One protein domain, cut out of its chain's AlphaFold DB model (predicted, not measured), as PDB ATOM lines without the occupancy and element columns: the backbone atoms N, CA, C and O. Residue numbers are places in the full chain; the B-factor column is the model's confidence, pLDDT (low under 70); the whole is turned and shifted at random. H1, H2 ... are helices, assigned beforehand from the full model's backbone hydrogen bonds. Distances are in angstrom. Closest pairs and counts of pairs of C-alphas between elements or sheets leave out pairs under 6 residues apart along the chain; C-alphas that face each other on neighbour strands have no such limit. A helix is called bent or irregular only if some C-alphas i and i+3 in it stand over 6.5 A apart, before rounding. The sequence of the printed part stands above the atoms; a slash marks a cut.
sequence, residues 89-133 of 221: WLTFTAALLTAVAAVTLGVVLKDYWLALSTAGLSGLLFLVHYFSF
ATOM      1  N   TRP A  89       0.919 -59.109  52.165       79.31
ATOM      2  CA  TRP A  89       0.594 -57.712  52.487       79.31
ATOM      3  C   TRP A  89       1.480 -56.712  51.743       79.31
ATOM      4  O   TRP A  89       1.008 -55.654  51.339       79.31
ATOM      5  N   LEU A  90       2.739 -57.074  51.491       81.44
ATOM      6  CA  LEU A  90       3.667 -56.255  50.712       81.44
ATOM      7  C   LEU A  90       3.177 -56.033  49.275       81.44
ATOM      8  O   LEU A  90       3.230 -54.916  48.777       81.44
ATOM      9  N   THR A  91       2.634 -57.059  48.612       81.50
ATOM     10  CA  THR A  91       2.133 -56.892  47.239       81.50
ATOM     11  C   THR A  91       0.815 -56.128  47.205       81.50
ATOM     12  O   THR A  91       0.574 -55.382  46.263       81.50
ATOM     13  N   PHE A  92      -0.015 -56.261  48.244       84.50
ATOM     14  CA  PHE A  92      -1.242 -55.475  48.378       84.50
ATOM     15  C   PHE A  92      -0.952 -53.987  48.598       84.50
ATOM     16  O   PHE A  92      -1.500 -53.138  47.904       84.50
ATOM     17  N   THR A  93      -0.053 -53.670  49.530       88.25
ATOM     18  CA  THR A  93       0.351 -52.285  49.821       88.25
ATOM     19  C   THR A  93       1.052 -51.643  48.628       88.25
ATOM     20  O   THR A  93       0.732 -50.509  48.284       88.25
ATOM     21  N   ALA A  94       1.917 -52.378  47.922       87.06
ATOM     22  CA  ALA A  94       2.521 -51.905  46.680       87.06
ATOM     23  C   ALA A  94       1.475 -51.644  45.577       87.06
ATOM     24  O   ALA A  94       1.533 -50.607  44.914       87.06
ATOM     25  N   ALA A  95       0.488 -52.533  45.399       89.06
ATOM     26  CA  ALA A  95      -0.608 -52.331  44.446       89.06
ATOM     27  C   ALA A  95      -1.433 -51.077  44.780       89.06
ATOM     28  O   ALA A  95      -1.773 -50.301  43.890       89.06
ATOM     29  N   LEU A  96      -1.707 -50.845  46.066       91.31
ATOM     30  CA  LEU A  96      -2.441 -49.668  46.525       91.31
ATOM     31  C   LEU A  96      -1.652 -48.373  46.289       91.31
ATOM     32  O   LEU A  96      -2.192 -47.419  45.739       91.31
ATOM     33  N   LEU A  97      -0.367 -48.344  46.651       92.94
ATOM     34  CA  LEU A  97       0.490 -47.168  46.459       92.94
ATOM     35  C   LEU A  97       0.650 -46.813  44.978       92.94
ATOM     36  O   LEU A  97       0.573 -45.645  44.610       92.94
ATOM     37  N   THR A  98       0.819 -47.819  44.119       90.69
ATOM     38  CA  THR A  98       0.902 -47.621  42.663       90.69
ATOM     39  C   THR A  98      -0.425 -47.172  42.052       90.69
ATOM     40  O   THR A  98      -0.409 -46.362  41.129       90.69
ATOM     41  N   ALA A  99      -1.568 -47.609  42.594       90.06
ATOM     42  CA  ALA A  99      -2.876 -47.086  42.194       90.06
ATOM     43  C   ALA A  99      -3.027 -45.601  42.556       90.06
ATOM     44  O   ALA A  99      -3.467 -44.805  41.730       90.06
ATOM     45  N   VAL A 100      -2.623 -45.214  43.771       90.81
ATOM     46  CA  VAL A 100      -2.643 -43.807  44.204       90.81
ATOM     47  C   VAL A 100      -1.716 -42.967  43.325       90.81
ATOM     48  O   VAL A 100      -2.125 -41.912  42.845       90.81
ATOM     49  N   ALA A 101      -0.507 -43.462  43.039       88.81
ATOM     50  CA  ALA A 101       0.427 -42.804  42.132       88.81
ATOM     51  C   ALA A 101      -0.193 -42.584  40.741       88.81
ATOM     52  O   ALA A 101      -0.148 -41.466  40.230       88.81
ATOM     53  N   ALA A 102      -0.856 -43.594  40.170       88.38
ATOM     54  CA  ALA A 102      -1.527 -43.483  38.874       88.38
ATOM     55  C   ALA A 102      -2.584 -42.367  38.845       88.38
ATOM     56  O   ALA A 102      -2.622 -41.572  37.904       88.38
ATOM     57  N   VAL A 103      -3.396 -42.257  39.902       88.69
ATOM     58  CA  VAL A 103      -4.391 -41.181  40.035       88.69
ATOM     59  C   VAL A 103      -3.706 -39.818  40.131       88.69
ATOM     60  O   VAL A 103      -4.104 -38.889  39.431       88.69
ATOM     61  N   THR A 104      -2.650 -39.685  40.938       89.38
ATOM     62  CA  THR A 104      -1.929 -38.408  41.066       89.38
ATOM     63  C   THR A 104      -1.274 -37.974  39.754       89.38
ATOM     64  O   THR A 104      -1.406 -36.820  39.358       89.38
ATOM     65  N   LEU A 105      -0.644 -38.896  39.026       87.38
ATOM     66  CA  LEU A 105       0.005 -38.619  37.743       87.38
ATOM     67  C   LEU A 105      -1.016 -38.225  36.662       87.38
ATOM     68  O   LEU A 105      -0.788 -37.277  35.912       87.38
ATOM     69  N   GLY A 106      -2.165 -38.904  36.615       84.50
ATOM     70  CA  GLY A 106      -3.207 -38.631  35.622       84.50
ATOM     71  C   GLY A 106      -3.996 -37.350  35.893       84.50
ATOM     72  O   GLY A 106      -4.321 -36.620  34.960       84.50
ATOM     73  N   VAL A 107      -4.297 -37.056  37.163       86.38
ATOM     74  CA  VAL A 107      -5.133 -35.905  37.545       86.38
ATOM     75  C   VAL A 107      -4.305 -34.635  37.738       86.38
ATOM     76  O   VAL A 107      -4.711 -33.571  37.278       86.38
ATOM     77  N   VAL A 108      -3.148 -34.728  38.403       86.38
ATOM     78  CA  VAL A 108      -2.338 -33.554  38.775       86.38
ATOM     79  C   VAL A 108      -1.351 -33.193  37.672       86.38
ATOM     80  O   VAL A 108      -1.258 -32.033  37.284       86.38
ATOM     81  N   LEU A 109      -0.628 -34.184  37.145       83.94
ATOM     82  CA  LEU A 109       0.443 -33.960  36.167       83.94
ATOM     83  C   LEU A 109      -0.036 -34.067  34.713       83.94
ATOM     84  O   LEU A 109       0.708 -33.708  33.806       83.94
ATOM     85  N   LYS A 110      -1.282 -34.520  34.491       87.19
ATOM     86  CA  LYS A 110      -1.906 -34.730  33.169       87.19
ATOM     87  C   LYS A 110      -1.073 -35.609  32.225       87.19
ATOM     88  O   LYS A 110      -1.237 -35.549  31.008       87.19
ATOM     89  N   ASP A 111      -0.208 -36.454  32.781       87.88
ATOM     90  CA  ASP A 111       0.579 -37.415  32.018       87.88
ATOM     91  C   ASP A 111      -0.173 -38.747  31.958       87.88
ATOM     92  O   ASP A 111      -0.022 -39.645  32.794       87.88
ATOM     93  N   TYR A 112      -1.054 -38.848  30.964       87.12
ATOM     94  CA  TYR A 112      -1.933 -40.000  30.791       87.12
ATOM     95  C   TYR A 112      -1.171 -41.292  30.466       87.12
ATOM     96  O   TYR A 112      -1.638 -42.374  30.827       87.12
ATOM     97  N   TRP A 113       0.006 -41.208  29.836       89.50
ATOM     98  CA  TRP A 113       0.823 -42.384  29.524       89.50
ATOM     99  C   TRP A 113       1.459 -42.972  30.786       89.50
ATOM    100  O   TRP A 113       1.428 -44.189  31.012       89.50
ATOM    101  N   LEU A 114       1.985 -42.107  31.654       85.75
ATOM    102  CA  LEU A 114       2.570 -42.519  32.928       85.75
ATOM    103  C   LEU A 114       1.488 -42.999  33.910       85.75
ATOM    104  O   LEU A 114       1.681 -43.992  34.614       85.75
ATOM    105  N   ALA A 115       0.301 -42.386  33.883       86.94
ATOM    106  CA  ALA A 115      -0.867 -42.857  34.630       86.94
ATOM    107  C   ALA A 115      -1.353 -44.243  34.163       86.94
ATOM    108  O   ALA A 115      -1.636 -45.115  34.985       86.94
ATOM    109  N   LEU A 116      -1.410 -44.487  32.849       90.62
ATOM    110  CA  LEU A 116      -1.845 -45.774  32.301       90.62
ATOM    111  C   LEU A 116      -0.864 -46.904  32.648       90.62
ATOM    112  O   LEU A 116      -1.283 -47.986  33.062       90.62
ATOM    113  N   SER A 117       0.442 -46.655  32.524       90.38
ATOM    114  CA  SER A 117       1.470 -47.652  32.857       90.38
ATOM    115  C   SER A 117       1.486 -48.007  34.350       90.38
ATOM    116  O   SER A 117       1.553 -49.186  34.706       90.38
ATOM    117  N   THR A 118       1.346 -47.016  35.234       88.94
ATOM    118  CA  THR A 118       1.272 -47.232  36.690       88.94
ATOM    119  C   THR A 118      -0.024 -47.923  37.119       88.94
ATOM    120  O   THR A 118       0.017 -48.807  37.980       88.94
ATOM    121  N   ALA A 119      -1.154 -47.622  36.473       89.12
ATOM    122  CA  ALA A 119      -2.404 -48.360  36.666       89.12
ATOM    123  C   ALA A 119      -2.276 -49.828  36.218       89.12
ATOM    124  O   ALA A 119      -2.698 -50.737  36.937       89.12
ATOM    125  N   GLY A 120      -1.630 -50.077  35.073       90.75
ATOM    126  CA  GLY A 120      -1.327 -51.428  34.598       90.75
ATOM    127  C   GLY A 120      -0.452 -52.215  35.580       90.75
ATOM    128  O   GLY A 120      -0.747 -53.372  35.890       90.75
ATOM    129  N   LEU A 121       0.579 -51.571  36.140       91.12
ATOM    130  CA  LEU A 121       1.438 -52.165  37.167       91.12
ATOM    131  C   LEU A 121       0.660 -52.488  38.451       91.12
ATOM    132  O   LEU A 121       0.818 -53.580  38.999       91.12
ATOM    133  N   SER A 122      -0.205 -51.579  38.910       91.25
ATOM    134  CA  SER A 122      -1.076 -51.808  40.067       91.25
ATOM    135  C   SER A 122      -1.986 -53.022  39.857       91.25
ATOM    136  O   SER A 122      -2.048 -53.909  40.714       91.25
ATOM    137  N   GLY A 123      -2.614 -53.126  38.680       90.44
ATOM    138  CA  GLY A 123      -3.427 -54.283  38.303       90.44
ATOM    139  C   GLY A 123      -2.631 -55.591  38.325       90.44
ATOM    140  O   GLY A 123      -3.093 -56.591  38.880       90.44
ATOM    141  N   LEU A 124      -1.402 -55.587  37.803       91.50
ATOM    142  CA  LEU A 124      -0.523 -56.757  37.821       91.50
ATOM    143  C   LEU A 124      -0.125 -57.150  39.250       91.50
ATOM    144  O   LEU A 124      -0.200 -58.327  39.606       91.50
ATOM    145  N   LEU A 125       0.237 -56.185  40.099       88.50
ATOM    146  CA  LEU A 125       0.552 -56.427  41.511       88.50
ATOM    147  C   LEU A 125      -0.657 -56.965  42.285       88.50
ATOM    148  O   LEU A 125      -0.506 -57.871  43.110       88.50
ATOM    149  N   PHE A 126      -1.858 -56.470  41.985       86.19
ATOM    150  CA  PHE A 126      -3.098 -56.976  42.563       86.19
ATOM    151  C   PHE A 126      -3.380 -58.420  42.129       86.19
ATOM    152  O   PHE A 126      -3.698 -59.266  42.967       86.19
ATOM    153  N   LEU A 127      -3.183 -58.749  40.848       85.56
ATOM    154  CA  LEU A 127      -3.279 -60.129  40.364       85.56
ATOM    155  C   LEU A 127      -2.253 -61.029  41.060       85.56
ATOM    156  O   LEU A 127      -2.605 -62.103  41.551       85.56
ATOM    157  N   VAL A 128      -0.997 -60.587  41.179       84.62
ATOM    158  CA  VAL A 128       0.043 -61.321  41.912       84.62
ATOM    159  C   VAL A 128      -0.359 -61.524  43.371       84.62
ATOM    160  O   VAL A 128      -0.192 -62.633  43.881       84.62
ATOM    161  N   HIS A 129      -0.930 -60.519  44.039       82.62
ATOM    162  CA  HIS A 129      -1.468 -60.653  45.394       82.62
ATOM    163  C   HIS A 129      -2.574 -61.716  45.460       82.62
ATOM    164  O   HIS A 129      -2.484 -62.646  46.266       82.62
ATOM    165  N   TYR A 130      -3.565 -61.631  44.572       78.19
ATOM    166  CA  TYR A 130      -4.690 -62.562  44.511       78.19
ATOM    167  C   TYR A 130      -4.230 -64.010  44.278       78.19
ATOM    168  O   TYR A 130      -4.657 -64.928  44.979       78.19
ATOM    169  N   PHE A 131      -3.278 -64.232  43.366       74.25
ATOM    170  CA  PHE A 131      -2.695 -65.556  43.110       74.25
ATOM    171  C   PHE A 131      -1.679 -66.012  44.172       74.25
ATOM    172  O   PHE A 131      -1.344 -67.205  44.258       74.25
ATOM    173  N   SER A 132      -1.170 -65.089  44.985       70.44
ATOM    174  CA  SER A 132      -0.275 -65.376  46.110       70.44
ATOM    175  C   SER A 132      -1.022 -65.653  47.407       70.44
ATOM    176  O   SER A 132      -0.400 -66.156  48.341       70.44
ATOM    177  N   PHE A 133      -2.335 -65.410  47.457       68.12
ATOM    178  CA  PHE A 133      -3.172 -65.773  48.592       68.12
ATOM    179  C   PHE A 133      -3.064 -67.277  48.875       68.12
ATOM    180  O   PHE A 133      -3.415 -68.123  48.042       68.12
TER     181      PHE A 133
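Overview. This is residues 89 to 133 of the 221 residues of an uncharacterized protein of Pleionea mediterranea (UniProt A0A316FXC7). The model is a long helical hairpin in the outline of a slim rod: H1 runs along the rod for most of its length, the chain turns tightly at one end through residues 108 to 111, and H2 folds back side by side with H1. The two helices are nearly equal in length, and the rod has no other layer. The printed part has 45 residues with two named helices, H1 then H2, and no named strand; its class is all helix. It is only just compact, close to loose, with a radius of gyration of the C-alphas of 10.8 A, and the C-alphas span 35 by 14 by 8 A.

Along the chain. H1 holds residues 89 to 107, beginning at C-alpha 89 at (0.594, -57.712, 52.487) and ending at C-alpha 107 at (-5.133, -35.905, 37.545), 27.0 A from first to last C-alpha. H2 holds residues 112 to 132, 29.7 A from first to last C-alpha, and ends at C-alpha 132 at (-0.275, -65.376, 46.110). Phe 133 follows it as the last printed residue.

Arrangement. H1 and H2 form a helical hairpin, joined by a tight link of 4 residues. They touch, with 41 pairs of C-alphas within 8 A, and the closest C-alphas of the two are those of Ala 102 and Ala 115, 4.3 A apart. Their lines stand at a shallow tilt of 17 degrees, and they run opposite ways. Their centres are 8.2 A apart. In H1 and H2 every O i to N i+4 pair is within hydrogen-bond range, and neither helix is bent.

Size, cuts and confidence. The two C-alphas farthest apart are those of Lys 110 and Phe 133, at 34.7 A. The C-alphas of Trp 89 and Phe 133, the first and last printed, are 9.7 A apart. The printed part has no cut. The mean pLDDT of the printed part is 86.4, and residue 133 is the one printed residue under 70.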